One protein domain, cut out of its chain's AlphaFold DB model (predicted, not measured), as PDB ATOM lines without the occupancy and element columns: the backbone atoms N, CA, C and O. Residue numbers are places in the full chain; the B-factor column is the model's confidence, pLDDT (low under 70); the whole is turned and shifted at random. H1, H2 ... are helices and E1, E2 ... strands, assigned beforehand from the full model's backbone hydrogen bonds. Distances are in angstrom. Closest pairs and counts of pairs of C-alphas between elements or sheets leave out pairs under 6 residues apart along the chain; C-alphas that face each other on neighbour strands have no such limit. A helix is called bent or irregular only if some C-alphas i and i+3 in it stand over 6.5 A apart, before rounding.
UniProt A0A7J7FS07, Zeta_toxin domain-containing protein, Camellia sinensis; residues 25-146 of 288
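This is residues 25 to 146 of the 288 residues of the protein "Zeta_toxin domain-containing protein" of Camellia sinensis (UniProt A0A7J7FS07). The long helix H5 is the beam of a helical body, with H2, H3 and H4 packed on it; the small hairpin of E1 and E2 lies at one end, where residues 52 to 57 stick out. H6 folds back after H5, and H1 lies loosely near the first part of H5. The printed part has 122 residues, mostly helix, in the order H1 E1 E2 H2 H3 H4 H5 H6, with E1 and E2 antiparallel. It is compact, radius of gyration of the C-alphas 14.9 A, spanning 49 by 34 by 24 A.

E1 is residues 49 to 51, from C-alpha 49 at (-17.317, -25.702, 74.140), and E2 residues 58 to 60. H5, residues 110 to 130, is 30.1 A long. H2 is residues 63 to 70, H3 80 to 90, H4 96 to 103. H1, residues 25 to 39, 19.9 A, begins at (-25.676, -51.209, 86.552). H6, residues 133 to 144, 16.8 A, ends at (-3.329, -33.725, 83.637); it is irregular, C-alphas 134 and 137 being 7.6 A apart.

In the hairpin E1 and E2, N 50 and O 59 are within hydrogen-bond range at 2.9 A. The closest C-alphas of E2 and H6, Val 60 and Met 139, are 7.1 A apart. H5 touches H2 with residues 121 to 128 alone (Cys 124 to Val 67, C-alphas 6.3 A), H3 with 121 to 125 alone (Phe 121 to Ala 86, 6.8 A) and H4 with 110 to 114 alone (Tyr 114 to Tyr 101, 6.0 A). H3 and H4 form a helical hairpin at a shallow tilt of 26 degrees, C-alphas of Glu 88 and Cys 96 5.7 A apart. H1 and H5 are close but not clearly touching, closest C-alphas Ala 30 and Leu 113, 7.0 A. Every O i to N i+4 pair is within range in H2, H3, H4 and H5, against 10 of 11 in H1 and 6 of 8 in H6.

The farthest C-alphas, Asn 54 and Pro 108, are 50.0 A apart. The printed part has no cut and no long link. Mean pLDDT of the printed part is 71.3, with residues 25 to 45, 50 to 58 and 130 to 142 among those under 70.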
ATOM      1  N   ILE A  25     -26.545 -52.237  87.157       53.94
ATOM      2  CA  ILE A  25     -25.676 -51.209  86.552       53.94
ATOM      3  C   ILE A  25     -24.833 -51.798  85.408       53.94
ATOM      4  O   ILE A  25     -24.777 -51.183  84.345       53.94
ATOM      5  N   GLY A  26     -24.265 -52.999  85.578       49.84
ATOM      6  CA  GLY A  26     -23.525 -53.712  84.525       49.84
ATOM      7  C   GLY A  26     -24.394 -53.995  83.299       49.84
ATOM      8  O   GLY A  26     -24.052 -53.589  82.190       49.84
ATOM      9  N   LEU A  27     -25.594 -54.542  83.513       53.31
ATOM     10  CA  LEU A  27     -26.573 -54.821  82.458       53.31
ATOM     11  C   LEU A  27     -27.145 -53.558  81.795       53.31
ATOM     12  O   LEU A  27     -27.345 -53.548  80.584       53.31
ATOM     13  N   ILE A  28     -27.379 -52.476  82.548       56.75
ATOM     14  CA  ILE A  28     -27.825 -51.184  82.004       56.75
ATOM     15  C   ILE A  28     -26.718 -50.580  81.141       56.75
ATOM     16  O   ILE A  28     -27.014 -50.083  80.060       56.75
ATOM     17  N   ILE A  29     -25.454 -50.653  81.569       55.81
ATOM     18  CA  ILE A  29     -24.306 -50.177  80.787       55.81
ATOM     19  C   ILE A  29     -24.099 -51.058  79.550       55.81
ATOM     20  O   ILE A  29     -23.909 -50.523  78.464       55.81
ATOM     21  N   ALA A  30     -24.214 -52.381  79.667       52.62
ATOM     22  CA  ALA A  30     -24.078 -53.319  78.555       52.62
ATOM     23  C   ALA A  30     -25.194 -53.153  77.512       52.62
ATOM     24  O   ALA A  30     -24.923 -53.080  76.312       52.62
ATOM     25  N   ALA A  31     -26.447 -53.039  77.958       55.31
ATOM     26  CA  ALA A  31     -27.596 -52.785  77.096       55.31
ATOM     27  C   ALA A  31     -27.536 -51.382  76.479       55.31
ATOM     28  O   ALA A  31     -27.821 -51.230  75.291       55.31
ATOM     29  N   ALA A  32     -27.099 -50.371  77.241       55.97
ATOM     30  CA  ALA A  32     -26.811 -49.044  76.714       55.97
ATOM     31  C   ALA A  32     -25.733 -49.135  75.626       55.97
ATOM     32  O   ALA A  32     -25.990 -48.724  74.503       55.97
ATOM     33  N   MET A  33     -24.579 -49.753  75.881       55.44
ATOM     34  CA  MET A  33     -23.507 -49.950  74.894       55.44
ATOM     35  C   MET A  33     -24.003 -50.642  73.615       55.44
ATOM     36  O   MET A  33     -23.733 -50.171  72.508       55.44
ATOM     37  N   HIS A  34     -24.788 -51.716  73.750       52.28
ATOM     38  CA  HIS A  34     -25.309 -52.479  72.614       52.28
ATOM     39  C   HIS A  34     -26.371 -51.706  71.809       52.28
ATOM     40  O   HIS A  34     -26.451 -51.839  70.586       52.28
ATOM     41  N   TYR A  35     -27.171 -50.864  72.471       50.25
ATOM     42  CA  TYR A  35     -28.141 -49.969  71.835       50.25
ATOM     43  C   TYR A  35     -27.469 -48.711  71.244       50.25
ATOM     44  O   TYR A  35     -27.909 -48.176  70.223       50.25
ATOM     45  N   HIS A  36     -26.361 -48.251  71.832       52.69
ATOM     46  CA  HIS A  36     -25.630 -47.045  71.440       52.69
ATOM     47  C   HIS A  36     -24.725 -47.251  70.227       52.69
ATOM     48  O   HIS A  36     -24.654 -46.334  69.407       52.69
ATOM     49  N   LEU A  37     -24.166 -48.451  70.007       48.97
ATOM     50  CA  LEU A  37     -23.455 -48.786  68.761       48.97
ATOM     51  C   LEU A  37     -24.319 -48.502  67.512       48.97
ATOM     52  O   LEU A  37     -23.808 -48.120  66.462       48.97
ATOM     53  N   LYS A  38     -25.648 -48.621  67.655       43.66
ATOM     54  CA  LYS A  38     -26.648 -48.345  66.614       43.66
ATOM     55  C   LYS A  38     -27.104 -46.872  66.561       43.66
ATOM     56  O   LYS A  38     -27.580 -46.429  65.521       43.66
ATOM     57  N   LYS A  39     -26.957 -46.106  67.656       42.16
ATOM     58  CA  LYS A  39     -27.468 -44.724  67.834       42.16
ATOM     59  C   LYS A  39     -26.399 -43.622  67.729       42.16
ATOM     60  O   LYS A  39     -26.752 -42.449  67.621       42.16
ATOM     61  N   LEU A  40     -25.109 -43.969  67.688       46.78
ATOM     62  CA  LEU A  40     -23.987 -43.033  67.471       46.78
ATOM     63  C   LEU A  40     -24.085 -42.208  66.170       46.78
ATOM     64  O   LEU A  40     -23.310 -41.275  65.984       46.78
ATOM     65  N   ARG A  41     -25.044 -42.513  65.287       46.12
ATOM     66  CA  ARG A  41     -25.294 -41.760  64.053       46.12
ATOM     67  C   ARG A  41     -25.920 -40.372  64.279       46.12
ATOM     68  O   ARG A  41     -25.704 -39.506  63.442       46.12
ATOM     69  N   ASP A  42     -26.596 -40.134  65.412       47.00
ATOM     70  CA  ASP A  42     -27.410 -38.914  65.613       47.00
ATOM     71  C   ASP A  42     -26.966 -38.003  66.777       47.00
ATOM     72  O   ASP A  42     -27.563 -36.948  67.004       47.00
ATOM     73  N   GLN A  43     -25.923 -38.355  67.540       51.28
ATOM     74  CA  GLN A  43     -25.445 -37.504  68.639       51.28
ATOM     75  C   GLN A  43     -24.158 -36.757  68.293       51.28
ATOM     76  O   GLN A  43     -23.227 -37.301  67.715       51.28
ATOM     77  N   LYS A  44     -24.109 -35.481  68.695       64.62
ATOM     78  CA  LYS A  44     -23.000 -34.537  68.495       64.62
ATOM     79  C   LYS A  44     -21.704 -35.085  69.124       64.62
ATOM     80  O   LYS A  44     -21.440 -34.863  70.308       64.62
ATOM     81  N   ILE A  45     -20.914 -35.802  68.323       68.94
ATOM     82  CA  ILE A  45     -19.673 -36.508  68.707       68.94
ATOM     83  C   ILE A  45     -18.621 -35.539  69.264       68.94
ATOM     84  O   ILE A  45     -17.767 -35.926  70.050       68.94
ATOM     85  N   LEU A  46     -18.708 -34.254  68.922       74.44
ATOM     86  CA  LEU A  46     -17.733 -33.249  69.324       74.44
ATOM     87  C   LEU A  46     -17.839 -32.906  70.824       74.44
ATOM     88  O   LEU A  46     -18.957 -32.741  71.338       74.44
ATOM     89  N   PRO A  47     -16.706 -32.721  71.530       79.88
ATOM     90  CA  PRO A  47     -16.691 -32.110  72.856       79.88
ATOM     91  C   PRO A  47     -17.348 -30.731  72.827       79.88
ATOM     92  O   PRO A  47     -17.130 -29.932  71.909       79.88
ATOM     93  N   ARG A  48     -18.183 -30.445  73.828       83.56
ATOM     94  CA  ARG A  48     -18.909 -29.174  73.911       83.56
ATOM     95  C   ARG A  48     -17.968 -28.064  74.377       83.56
ATOM     96  O   ARG A  48     -17.304 -28.199  75.398       83.56
ATOM     97  N   ILE A  49     -17.983 -26.929  73.687       76.69
ATOM     98  CA  ILE A  49     -17.317 -25.702  74.140       76.69
ATOM     99  C   ILE A  49     -18.397 -24.769  74.677       76.69
ATOM    100  O   ILE A  49     -19.311 -24.390  73.944       76.69
ATOM    101  N   LYS A  50     -18.320 -24.411  75.962       68.75
ATOM    102  CA  LYS A  50     -19.189 -23.387  76.552       68.75
ATOM    103  C   LYS A  50     -18.446 -22.059  76.594       68.75
ATOM    104  O   LYS A  50     -17.345 -21.979  77.136       68.75
ATOM    105  N   VAL A  51     -19.071 -21.017  76.060       56.84
ATOM    106  CA  VAL A  51     -18.669 -19.631  76.319       56.84
ATOM    107  C   VAL A  51     -19.350 -19.226  77.623       56.84
ATOM    108  O   VAL A  51     -20.573 -19.314  77.731       56.84
ATOM    109  N   SER A  52     -18.572 -18.887  78.649       47.12
ATOM    110  CA  SER A  52     -19.136 -18.390  79.905       47.12
ATOM    111  C   SER A  52     -19.601 -16.950  79.692       47.12
ATOM    112  O   SER A  52     -18.812 -16.128  79.246       47.12
ATOM    113  N   GLY A  53     -20.861 -16.631  80.004       46.78
ATOM    114  CA  GLY A  53     -21.468 -15.327  79.686       46.78
ATOM    115  C   GLY A  53     -20.736 -14.097  80.245       46.78
ATOM    116  O   GLY A  53     -20.894 -13.015  79.701       46.78
ATOM    117  N   ASN A  54     -19.886 -14.272  81.266       50.19
ATOM    118  CA  ASN A  54     -19.158 -13.182  81.929       50.19
ATOM    119  C   ASN A  54     -17.624 -13.300  81.811       50.19
ATOM    120  O   ASN A  54     -16.898 -12.601  82.510       50.19
ATOM    121  N   SER A  55     -17.103 -14.205  80.976       46.97
ATOM    122  CA  SER A  55     -15.659 -14.368  80.778       46.97
ATOM    123  C   SER A  55     -15.352 -14.785  79.337       46.97
ATOM    124  O   SER A  55     -15.954 -15.742  78.849       46.97
ATOM    125  N   PRO A  56     -14.365 -14.162  78.667       50.25
ATOM    126  CA  PRO A  56     -13.933 -14.574  77.330       50.25
ATOM    127  C   PRO A  56     -13.310 -15.985  77.291       50.25
ATOM    128  O   PRO A  56     -12.979 -16.487  76.216       50.25
ATOM    129  N   VAL A  57     -13.160 -16.660  78.439       55.53
ATOM    130  CA  VAL A  57     -12.585 -18.004  78.526       55.53
ATOM    131  C   VAL A  57     -13.581 -19.044  78.005       55.53
ATOM    132  O   VAL A  57     -14.570 -19.400  78.655       55.53
ATOM    133  N   ARG A  58     -13.280 -19.576  76.817       63.69
ATOM    134  CA  ARG A  58     -13.936 -20.759  76.250       63.69
ATOM    135  C   ARG A  58     -13.607 -21.968  77.126       63.69
ATOM    136  O   ARG A  58     -12.460 -22.396  77.191       63.69
ATOM    137  N   LYS A  59     -14.607 -22.523  77.811       72.31
ATOM    138  CA  LYS A  59     -14.432 -23.698  78.670       72.31
ATOM    139  C   LYS A  59     -14.832 -24.953  77.907       72.31
ATOM    140  O   LYS A  59     -16.014 -25.159  77.616       72.31
ATOM    141  N   VAL A  60     -13.843 -25.787  77.606       78.25
ATOM    142  CA  VAL A  60     -14.060 -27.105  77.004       78.25
ATOM    143  C   VAL A  60     -14.682 -28.050  78.036       78.25
ATOM    144  O   VAL A  60     -14.360 -28.006  79.230       78.25
ATOM    145  N   GLU A  61     -15.630 -28.863  77.575       85.19
ATOM    146  CA  GLU A  61     -16.212 -29.982  78.313       85.19
ATOM    147  C   GLU A  61     -15.113 -30.920  78.809       85.19
ATOM    148  O   GLU A  61     -14.254 -31.306  78.036       85.19
ATOM    149  N   ARG A  62     -15.156 -31.305  80.090       86.12
ATOM    150  CA  ARG A  62     -14.178 -32.238  80.665       86.12
ATOM    151  C   ARG A  62     -14.310 -33.624  80.046       86.12
ATOM    152  O   ARG A  62     -15.434 -34.082  79.850       86.12
ATOM    153  N   PHE A  63     -13.189 -34.326  79.889       85.56
ATOM    154  CA  PHE A  63     -13.155 -35.680  79.330       85.56
ATOM    155  C   PHE A  63     -14.138 -36.652  80.005       85.56
ATOM    156  O   PHE A  63     -14.946 -37.280  79.333       85.56
ATOM    157  N   SER A  64     -14.172 -36.719  81.336       88.56
ATOM    158  CA  SER A  64     -15.097 -37.620  82.038       88.56
ATOM    159  C   SER A  64     -16.576 -37.282  81.828       88.56
ATOM    160  O   SER A  64     -17.423 -38.173  81.839       88.56
ATOM    161  N   HIS A  65     -16.908 -36.007  81.596       89.44
ATOM    162  CA  HIS A  65     -18.272 -35.603  81.244       89.44
ATOM    163  C   HIS A  65     -18.589 -35.917  79.785       89.44
ATOM    164  O   HIS A  65     -19.709 -36.310  79.470       89.44
ATOM    165  N   TYR A  66     -17.601 -35.733  78.910       87.75
ATOM    166  CA  TYR A  66     -17.684 -36.121  77.515       87.75
ATOM    167  C   TYR A  66     -17.993 -37.615  77.398       87.75
ATOM    168  O   TYR A  66     -18.975 -37.964  76.753       87.75
ATOM    169  N   VAL A  67     -17.242 -38.470  78.100       87.38
ATOM    170  CA  VAL A  67     -17.466 -39.924  78.142       87.38
ATOM    171  C   VAL A  67     -18.864 -40.255  78.649       87.38
ATOM    172  O   VAL A  67     -19.597 -40.950  77.960       87.38
ATOM    173  N   ALA A  68     -19.293 -39.705  79.791       87.00
ATOM    174  CA  ALA A  68     -20.648 -39.939  80.302       87.00
ATOM    175  C   ALA A  68     -21.726 -39.601  79.259       87.00
ATOM    176  O   ALA A  68     -22.663 -40.369  79.044       87.00
ATOM    177  N   ARG A  69     -21.552 -38.486  78.544       86.88
ATOM    178  CA  ARG A  69     -22.456 -38.082  77.471       86.88
ATOM    179  C   ARG A  69     -22.409 -39.028  76.268       86.88
ATOM    180  O   ARG A  69     -23.470 -39.334  75.736       86.88
ATOM    181  N   GLN A  70     -21.225 -39.473  75.837       82.69
ATOM    182  CA  GLN A  70     -21.092 -40.461  74.753       82.69
ATOM    183  C   GLN A  70     -21.731 -41.803  75.133       82.69
ATOM    184  O   GLN A  70     -22.337 -42.456  74.292       82.69
ATOM    185  N   MET A  71     -21.687 -42.151  76.418       78.81
ATOM    186  CA  MET A  71     -22.298 -43.353  76.990       78.81
ATOM    187  C   MET A  71     -23.810 -43.203  77.241       78.81
ATOM    188  O   MET A  71     -24.424 -44.079  77.839       78.81
ATOM    189  N   GLY A  72     -24.425 -42.100  76.794       78.81
ATOM    190  CA  GLY A  72     -25.873 -41.885  76.847       78.81
ATOM    191  C   GLY A  72     -26.396 -41.223  78.125       78.81
ATOM    192  O   GLY A  72     -27.596 -40.957  78.220       78.81
ATOM    193  N   PHE A  73     -25.532 -40.889  79.087       80.00
ATOM    194  CA  PHE A  73     -25.947 -40.207  80.310       80.00
ATOM    195  C   PHE A  73     -26.169 -38.711  80.046       80.00
ATOM    196  O   PHE A  73     -25.242 -37.961  79.733       80.00
ATOM    197  N   ALA A  74     -27.418 -38.260  80.196       73.19
ATOM    198  CA  ALA A  74     -27.775 -36.846  80.050       73.19
ATOM    199  C   ALA A  74     -27.210 -35.977  81.191       73.19
ATOM    200  O   ALA A  74     -26.823 -34.829  80.958       73.19
ATOM    201  N   ASP A  75     -27.129 -36.535  82.405       75.06
ATOM    202  CA  ASP A  75     -26.484 -35.922  83.566       75.06
ATOM    203  C   ASP A  75     -25.311 -36.789  84.042       75.06
ATOM    204  O   ASP A  75     -25.471 -37.965  84.356       75.06
ATOM    205  N   ARG A  76     -24.130 -36.176  84.173       71.62
ATOM    206  CA  ARG A  76     -22.918 -36.802  84.730       71.62
ATOM    207  C   ARG A  76     -23.117 -37.344  86.147       71.62
ATOM    208  O   ARG A  76     -22.421 -38.268  86.553       71.62
ATOM    209  N   ARG A  77     -24.043 -36.762  86.920       78.69
ATOM    210  CA  ARG A  77     -24.350 -37.210  88.288       78.69
ATOM    211  C   ARG A  77     -25.027 -38.577  88.312       78.69
ATOM    212  O   ARG A  77     -25.029 -39.210  89.359       78.69
ATOM    213  N   ALA A  78     -25.550 -39.037  87.176       76.62
ATOM    214  CA  ALA A  78     -26.127 -40.365  87.046       76.62
ATOM    215  C   ALA A  78     -25.062 -41.478  87.023       76.62
ATOM    216  O   ALA A  78     -25.383 -42.614  87.354       76.62
ATOM    217  N   CYS A  79     -23.803 -41.175  86.666       80.12
ATOM    218  CA  CYS A  79     -22.735 -42.179  86.562       80.12
ATOM    219  C   CYS A  79     -21.384 -41.716  87.163       80.12
ATOM    220  O   CYS A  79     -20.356 -41.705  86.478       80.12
ATOM    221  N   PRO A  80     -21.324 -41.350  88.457       85.31
ATOM    222  CA  PRO A  80     -20.104 -40.807  89.062       85.31
ATOM    223  C   PRO A  80     -18.916 -41.783  89.004       85.31
ATOM    224  O   PRO A  80     -17.794 -41.351  88.750       85.31
ATOM    225  N   HIS A  81     -19.164 -43.089  89.161       85.06
ATOM    226  CA  HIS A  81     -18.138 -44.132  89.064       85.06
ATOM    227  C   HIS A  81     -17.544 -44.230  87.654       85.06
ATOM    228  O   HIS A  81     -16.329 -44.201  87.505       85.06
ATOM    229  N   LEU A  82     -18.382 -44.223  86.613       86.56
ATOM    230  CA  LEU A  82     -17.922 -44.213  85.220       86.56
ATOM    231  C   LEU A  82     -17.090 -42.962  84.907       86.56
ATOM    232  O   LEU A  82     -16.055 -43.050  84.253       86.56
ATOM    233  N   CYS A  83     -17.513 -41.793  85.398       88.12
ATOM    234  CA  CYS A  83     -16.742 -40.560  85.243       88.12
ATOM    235  C   CYS A  83     -15.373 -40.642  85.929       88.12
ATOM    236  O   CYS A  83     -14.397 -40.137  85.377       88.12
ATOM    237  N   LYS A  84     -15.303 -41.257  87.117       89.62
ATOM    238  CA  LYS A  84     -14.050 -41.488  87.844       89.62
ATOM    239  C   LYS A  84     -13.132 -42.424  87.055       89.62
ATOM    240  O   LYS A  84     -12.013 -42.021  86.754       89.62
ATOM    241  N   LEU A  85     -13.637 -43.581  86.623       88.69
ATOM    242  CA  LEU A  85     -12.886 -44.542  85.806       88.69
ATOM    243  C   LEU A  85     -12.372 -43.910  84.509       88.69
ATOM    244  O   LEU A  85     -11.207 -44.058  84.175       88.69
ATOM    245  N   ALA A  86     -13.196 -43.125  83.811       87.81
ATOM    246  CA  ALA A  86     -12.770 -42.420  82.603       87.81
ATOM    247  C   ALA A  86     -11.628 -41.422  82.876       87.81
ATOM    248  O   ALA A  86     -10.700 -41.305  82.076       87.81
ATOM    249  N   SER A  87     -11.687 -40.696  83.997       86.25
ATOM    250  CA  SER A  87     -10.622 -39.782  84.425       86.25
ATOM    251  C   SER A  87      -9.336 -40.517  84.815       86.25
ATOM    252  O   SER A  87      -8.256 -40.075  84.433       86.25
ATOM    253  N   GLU A  88      -9.441 -41.633  85.529       84.06
ATOM    254  CA  GLU A  88      -8.309 -42.492  85.903       84.06
ATOM    255  C   GLU A  88      -7.665 -43.160  84.684       84.06
ATOM    256  O   GLU A  88      -6.436 -43.260  84.607       84.06
ATOM    257  N   TYR A  89      -8.487 -43.546  83.704       83.56
ATOM    258  CA  TYR A  89      -8.066 -44.254  82.501       83.56
ATOM    259  C   TYR A  89      -7.286 -43.360  81.548       83.56
ATOM    260  O   TYR A  89      -6.199 -43.724  81.101       83.56
ATOM    261  N   ILE A  90      -7.792 -42.155  81.262       80.88
ATOM    262  CA  ILE A  90      -7.083 -41.208  80.390       80.88
ATOM    263  C   ILE A  90      -5.761 -40.732  81.011       80.88
ATOM    264  O   ILE A  90      -4.829 -40.390  80.290       80.88
ATOM    265  N   ARG A  91      -5.663 -40.744  82.345       75.69
ATOM    266  CA  ARG A  91      -4.429 -40.447  83.086       75.69
ATOM    267  C   ARG A  91      -3.477 -41.630  83.188       75.69
ATOM    268  O   ARG A  91      -2.351 -41.435  83.630       75.69
ATOM    269  N   LYS A  92      -3.924 -42.829  82.801       74.69
ATOM    270  CA  LYS A  92      -3.174 -44.082  82.942       74.69
ATOM    271  C   LYS A  92      -2.687 -44.294  84.387       74.69
ATOM    272  O   LYS A  92      -1.525 -44.615  84.612       74.69
ATOM    273  N   SER A  93      -3.571 -44.068  85.365       73.38
ATOM    274  CA  SER A  93      -3.257 -44.321  86.783       73.38
ATOM    275  C   SER A  93      -2.952 -45.805  87.043       73.38
ATOM    276  O   SER A  93      -3.512 -46.672  86.370       73.38
ATOM    277  N   GLU A  94      -2.052 -46.085  87.999       66.94
ATOM    278  CA  GLU A  94      -1.465 -47.424  88.215       66.94
ATOM    279  C   GLU A  94      -2.518 -48.510  88.545       66.94
ATOM    280  O   GLU A  94      -2.319 -49.659  88.159       66.94
ATOM    281  N   ASP A  95      -3.665 -48.137  89.131       75.69
ATOM    282  CA  ASP A  95      -4.734 -49.064  89.553       75.69
ATOM    283  C   ASP A  95      -5.995 -49.009  88.668       75.69
ATOM    284  O   ASP A  95      -7.014 -49.628  88.974       75.69
ATOM    285  N   CYS A  96      -5.970 -48.256  87.564       77.88
ATOM    286  CA  CYS A  96      -7.180 -48.023  86.774       77.88
ATOM    287  C   CYS A  96      -7.775 -49.313  86.194       77.88
ATOM    288  O   CYS A  96      -8.994 -49.455  86.148       77.88
ATOM    289  N   GLU A  97      -6.942 -50.231  85.703       74.81
ATOM    290  CA  GLU A  97      -7.419 -51.472  85.078       74.81
ATOM    291  C   GLU A  97      -8.100 -52.380  86.110       74.81
ATOM    292  O   GLU A  97      -9.200 -52.871  85.860       74.81
ATOM    293  N   ASP A  98      -7.512 -52.501  87.303       79.88
ATOM    294  CA  ASP A  98      -8.086 -53.252  88.423       79.88
ATOM    295  C   ASP A  98      -9.382 -52.583  88.932       79.88
ATOM    296  O   ASP A  98     -10.371 -53.261  89.234       79.88
ATOM    297  N   ASN A  99      -9.443 -51.246  88.940       82.12
ATOM    298  CA  ASN A  99     -10.659 -50.488  89.252       82.12
ATOM    299  C   ASN A  99     -11.773 -50.711  88.214       82.12
ATOM    300  O   ASN A  99     -12.947 -50.792  88.572       82.12
ATOM    301  N   ILE A 100     -11.432 -50.824  86.925       80.88
ATOM    302  CA  ILE A 100     -12.405 -51.138  85.870       80.88
ATOM    303  C   ILE A 100     -12.876 -52.590  85.986       80.88
ATOM    304  O   ILE A 100     -14.060 -52.863  85.815       80.88
ATOM    305  N   TYR A 101     -11.976 -53.524  86.283       81.00
ATOM    306  CA  TYR A 101     -12.340 -54.930  86.434       81.00
ATOM    307  C   TYR A 101     -13.255 -55.143  87.646       81.00
ATOM    308  O   TYR A 101     -14.311 -55.762  87.538       81.00
ATOM    309  N   SER A 102     -12.908 -54.539  88.785       86.19
ATOM    310  CA  SER A 102     -13.726 -54.582  90.004       86.19
ATOM    311  C   SER A 102     -15.083 -53.892  89.850       86.19
ATOM    312  O   SER A 102     -16.050 -54.312  90.480       86.19
ATOM    313  N   PHE A 103     -15.199 -52.894  88.969       84.19
ATOM    314  CA  PHE A 103     -16.481 -52.265  88.640       84.19
ATOM    315  C   PHE A 103     -17.509 -53.249  88.055       84.19
ATOM    316  O   PHE A 103     -18.712 -53.028  88.195       84.19
ATOM    317  N   PHE A 104     -17.050 -54.340  87.439       83.69
ATOM    318  CA  PHE A 104     -17.886 -55.390  86.857       83.69
ATOM    319  C   PHE A 104     -17.831 -56.712  87.644       83.69
ATOM    320  O   PHE A 104     -18.268 -57.731  87.124       83.69
ATOM    321  N   ALA A 105     -17.311 -56.723  88.879       81.81
ATOM    322  CA  ALA A 105     -17.053 -57.955  89.637       81.81
ATOM    323  C   ALA A 105     -18.294 -58.838  89.870       81.81
ATOM    324  O   ALA A 105     -18.166 -60.054  89.980       81.81
ATOM    325  N   ASP A 106     -19.479 -58.229  89.927       84.81
ATOM    326  CA  ASP A 106     -20.749 -58.936  90.131       84.81
ATOM    327  C   ASP A 106     -21.363 -59.470  88.820       84.81
ATOM    328  O   ASP A 106     -22.407 -60.125  88.847       84.81
ATOM    329  N   ASP A 107     -20.757 -59.173  87.665       83.00
ATOM    330  CA  ASP A 107     -21.286 -59.528  86.350       83.00
ATOM    331  C   ASP A 107     -20.600 -60.796  85.802       83.00
ATOM    332  O   ASP A 107     -19.368 -60.857  85.746       83.00
ATOM    333  N   PRO A 108     -21.361 -61.820  85.369       77.69
ATOM    334  CA  PRO A 108     -20.785 -63.051  84.827       77.69
ATOM    335  C   PRO A 108     -19.965 -62.827  83.545       77.69
ATOM    336  O   PRO A 108     -19.102 -63.647  83.239       77.69
ATOM    337  N   ASP A 109     -20.190 -61.722  82.824       84.25
ATOM    338  CA  ASP A 109     -19.485 -61.366  81.587       84.25
ATOM    339  C   ASP A 109     -18.386 -60.301  81.805       84.25
ATOM    340  O   ASP A 109     -18.045 -59.551  80.881       84.25
ATOM    341  N   VAL A 110     -17.811 -60.236  83.013       79.19
ATOM    342  CA  VAL A 110     -16.786 -59.258  83.443       79.19
ATOM    343  C   VAL A 110     -15.697 -59.004  82.393       79.19
ATOM    344  O   VAL A 110     -15.432 -57.852  82.049       79.19
ATOM    345  N   ASP A 111     -15.122 -60.054  81.800       78.19
ATOM    346  CA  ASP A 111     -14.044 -59.936  80.810       78.19
ATOM    347  C   ASP A 111     -14.527 -59.253  79.519       78.19
ATOM    348  O   ASP A 111     -13.829 -58.418  78.936       78.19
ATOM    349  N   SER A 112     -15.745 -59.574  79.070       79.94
ATOM    350  CA  SER A 112     -16.347 -58.965  77.879       79.94
ATOM    351  C   SER A 112     -16.669 -57.493  78.117       79.94
ATOM    352  O   SER A 112     -16.410 -56.649  77.254       79.94
ATOM    353  N   LEU A 113     -17.230 -57.175  79.285       78.44
ATOM    354  CA  LEU A 113     -17.602 -55.813  79.664       78.44
ATOM    355  C   LEU A 113     -16.377 -54.928  79.880       78.44
ATOM    356  O   LEU A 113     -16.363 -53.796  79.396       78.44
ATOM    357  N   TYR A 114     -15.329 -55.469  80.502       80.19
ATOM    358  CA  TYR A 114     -14.030 -54.819  80.628       80.19
ATOM    359  C   TYR A 114     -13.486 -54.406  79.256       80.19
ATOM    360  O   TYR A 114     -13.194 -53.230  79.034       80.19
ATOM    361  N   ILE A 115     -13.398 -55.355  78.312       78.25
ATOM    362  CA  ILE A 115     -12.862 -55.100  76.966       78.25
ATOM    363  C   ILE A 115     -13.672 -54.010  76.267       78.25
ATOM    364  O   ILE A 115     -13.098 -53.041  75.777       78.25
ATOM    365  N   LYS A 116     -15.003 -54.132  76.262       80.38
ATOM    366  CA  LYS A 116     -15.878 -53.163  75.593       80.38
ATOM    367  C   LYS A 116     -15.775 -51.765  76.205       80.38
ATOM    368  O   LYS A 116     -15.752 -50.781  75.471       80.38
ATOM    369  N   LEU A 117     -15.700 -51.659  77.535       82.12
ATOM    370  CA  LEU A 117     -15.572 -50.360  78.191       82.12
ATOM    371  C   LEU A 117     -14.225 -49.702  77.869       82.12
ATOM    372  O   LEU A 117     -14.175 -48.505  77.589       82.12
ATOM    373  N   VAL A 118     -13.145 -50.483  77.861       82.75
ATOM    374  CA  VAL A 118     -11.810 -50.016  77.468       82.75
ATOM    375  C   VAL A 118     -11.789 -49.549  76.009       82.75
ATOM    376  O   VAL A 118     -11.266 -48.472  75.717       82.75
ATOM    377  N   GLU A 119     -12.389 -50.311  75.092       78.88
ATOM    378  CA  GLU A 119     -12.510 -49.925  73.681       78.88
ATOM    379  C   GLU A 119     -13.268 -48.601  73.511       78.88
ATOM    380  O   GLU A 119     -12.836 -47.728  72.752       78.88
ATOM    381  N   GLU A 120     -14.357 -48.405  74.256       80.62
ATOM    382  CA  GLU A 120     -15.115 -47.153  74.233       80.62
ATOM    383  C   GLU A 120     -14.341 -45.983  74.853       80.62
ATOM    384  O   GLU A 120     -14.414 -44.863  74.341       80.62
ATOM    385  N   PHE A 121     -13.542 -46.207  75.901       81.69
ATOM    386  CA  PHE A 121     -12.651 -45.173  76.426       81.69
ATOM    387  C   PHE A 121     -11.612 -44.739  75.395       81.69
ATOM    388  O   PHE A 121     -11.457 -43.538  75.176       81.69
ATOM    389  N   GLU A 122     -10.953 -45.672  74.711       78.94
ATOM    390  CA  GLU A 122      -9.984 -45.350  73.654       78.94
ATOM    391  C   GLU A 122     -10.656 -44.613  72.480       78.94
ATOM    392  O   GLU A 122     -10.153 -43.593  71.994       78.94
ATOM    393  N   ARG A 123     -11.865 -45.025  72.082       75.50
ATOM    394  CA  ARG A 123     -12.667 -44.308  71.078       75.50
ATOM    395  C   ARG A 123     -13.025 -42.891  71.531       75.50
ATOM    396  O   ARG A 123     -12.951 -41.948  70.732       75.50
ATOM    397  N   CYS A 124     -13.386 -42.720  72.800       81.19
ATOM    398  CA  CYS A 124     -13.671 -41.422  73.397       81.19
ATOM    399  C   CYS A 124     -12.425 -40.534  73.466       81.19
ATOM    400  O   CYS A 124     -12.536 -39.343  73.204       81.19
ATOM    401  N   ILE A 125     -11.243 -41.071  73.778       79.62
ATOM    402  CA  ILE A 125      -9.981 -40.312  73.798       79.62
ATOM    403  C   ILE A 125      -9.690 -39.750  72.405       79.62
ATOM    404  O   ILE A 125      -9.497 -38.542  72.249       79.62
ATOM    405  N   LEU A 126      -9.728 -40.608  71.383       74.25
ATOM    406  CA  LEU A 126      -9.459 -40.210  70.001       74.25
ATOM    407  C   LEU A 126     -10.429 -39.125  69.528       74.25
ATOM    408  O   LEU A 126     -10.013 -38.100  68.994       74.25
ATOM    409  N   SER A 127     -11.726 -39.329  69.752       72.50
ATOM    410  CA  SER A 127     -12.756 -38.360  69.362       72.50
ATOM    411  C   SER A 127     -12.697 -37.072  70.183       72.50
ATOM    412  O   SER A 127     -12.933 -35.998  69.639       72.50
ATOM    413  N   TYR A 128     -12.318 -37.132  71.458       77.31
ATOM    414  CA  TYR A 128     -12.170 -35.951  72.299       77.31
ATOM    415  C   TYR A 128     -11.078 -35.012  71.771       77.31
ATOM    416  O   TYR A 128     -11.320 -33.814  71.640       77.31
ATOM    417  N   PHE A 129      -9.911 -35.533  71.390       71.31
ATOM    418  CA  PHE A 129      -8.809 -34.699  70.895       71.31
ATOM    419  C   PHE A 129      -8.887 -34.361  69.396       71.31
ATOM    420  O   PHE A 129      -8.312 -33.360  68.976       71.31
ATOM    421  N   ALA A 130      -9.623 -35.132  68.588       67.56
ATOM    422  CA  ALA A 130      -9.652 -34.960  67.132       67.56
ATOM    423  C   ALA A 130     -10.288 -33.646  66.639       67.56
ATOM    424  O   ALA A 130      -9.917 -33.158  65.576       67.56
ATOM    425  N   PHE A 131     -11.257 -33.075  67.364       60.53
ATOM    426  CA  PHE A 131     -12.085 -31.981  66.826       60.53
ATOM    427  C   PHE A 131     -11.643 -30.566  67.224       60.53
ATOM    428  O   PHE A 131     -12.078 -29.608  66.590       60.53
ATOM    429  N   HIS A 132     -10.789 -30.416  68.240       63.03
ATOM    430  CA  HIS A 132     -10.389 -29.105  68.777       63.03
ATOM    431  C   HIS A 132      -8.870 -28.997  68.923       63.03
ATOM    432  O   HIS A 132      -8.359 -28.700  70.001       63.03
ATOM    433  N   TRP A 133      -8.137 -29.240  67.830       57.62
ATOM    434  CA  TRP A 133      -6.665 -29.226  67.821       57.62
ATOM    435  C   TRP A 133      -6.069 -27.906  68.341       57.62
ATOM    436  O   TRP A 133      -5.116 -27.905  69.111       57.62
ATOM    437  N   ASN A 134      -6.698 -26.772  68.018       55.69
ATOM    438  CA  ASN A 134      -6.309 -25.443  68.511       55.69
ATOM    439  C   ASN A 134      -6.534 -25.227  70.024       55.69
ATOM    440  O   ASN A 134      -6.104 -24.214  70.567       55.69
ATOM    441  N   GLN A 135      -7.235 -26.141  70.700       57.12
ATOM    442  CA  GLN A 135      -7.420 -26.156  72.153       57.12
ATOM    443  C   GLN A 135      -6.834 -27.417  72.794       57.12
ATOM    444  O   GLN A 135      -7.040 -27.639  73.989       57.12
ATOM    445  N   ALA A 136      -6.095 -28.231  72.032       60.06
ATOM    446  CA  ALA A 136      -5.538 -29.492  72.503       60.06
ATOM    447  C   ALA A 136      -4.641 -29.292  73.728       60.06
ATOM    448  O   ALA A 136      -4.761 -30.046  74.689       60.06
ATOM    449  N   HIS A 137      -3.830 -28.229  73.758       57.22
ATOM    450  CA  HIS A 137      -3.005 -27.872  74.917       57.22
ATOM    451  C   HIS A 137      -3.855 -27.663  76.174       57.22
ATOM    452  O   HIS A 137      -3.597 -28.281  77.200       57.22
ATOM    453  N   HIS A 138      -4.932 -26.879  76.089       59.62
ATOM    454  CA  HIS A 138      -5.847 -26.666  77.212       59.62
ATOM    455  C   HIS A 138      -6.586 -27.947  77.622       59.62
ATOM    456  O   HIS A 138      -6.827 -28.160  78.811       59.62
ATOM    457  N   MET A 139      -6.947 -28.803  76.665       64.56
ATOM    458  CA  MET A 139      -7.618 -30.079  76.925       64.56
ATOM    459  C   MET A 139      -6.688 -31.074  77.627       64.56
ATOM    460  O   MET A 139      -7.109 -31.711  78.591       64.56
ATOM    461  N   ILE A 140      -5.428 -31.156  77.198       67.19
ATOM    462  CA  ILE A 140      -4.384 -31.978  77.819       67.19
ATOM    463  C   ILE A 140      -4.076 -31.455  79.223       67.19
ATOM    464  O   ILE A 140      -4.145 -32.220  80.185       67.19
ATOM    465  N   SER A 141      -3.843 -30.149  79.385       66.38
ATOM    466  CA  SER A 141      -3.624 -29.550  80.706       66.38
ATOM    467  C   SER A 141      -4.808 -29.792  81.642       66.38
ATOM    468  O   SER A 141      -4.603 -30.079  82.812       66.38
ATOM    469  N   GLN A 142      -6.049 -29.743  81.154       69.88
ATOM    470  CA  GLN A 142      -7.228 -30.028  81.976       69.88
ATOM    471  C   GLN A 142      -7.305 -31.499  82.425       69.88
ATOM    472  O   GLN A 142      -7.803 -31.776  83.518       69.88
ATOM    473  N   VAL A 143      -6.843 -32.435  81.595       73.06
ATOM    474  CA  VAL A 143      -6.779 -33.863  81.934       73.06
ATOM    475  C   VAL A 143      -5.691 -34.125  82.978       73.06
ATOM    476  O   VAL A 143      -5.959 -34.828  83.957       73.06
ATOM    477  N   LEU A 144      -4.514 -33.517  82.802       64.88
ATOM    478  CA  LEU A 144      -3.329 -33.725  83.637       64.88
ATOM    479  C   LEU A 144      -3.362 -32.952  84.966       64.88
ATOM    480  O   LEU A 144      -2.990 -33.501  85.994       64.88
ATOM    481  N   ALA A 145      -3.850 -31.710  84.987       57.59
ATOM    482  CA  ALA A 145      -3.785 -30.819  86.155       57.59
ATOM    483  C   ALA A 145      -4.745 -31.177  87.302       57.59
ATOM    484  O   ALA A 145      -4.938 -30.379  88.215       57.59
ATOM    485  N   ALA A 146      -5.407 -32.330  87.246       54.47
ATOM    486  CA  ALA A 146      -6.422 -32.697  88.220       54.47
ATOM    487  C   ALA A 146      -6.046 -33.915  89.079       54.47
ATOM    488  O   ALA A 146      -6.966 -34.595  89.520       54.47
TER     489      ALA A 146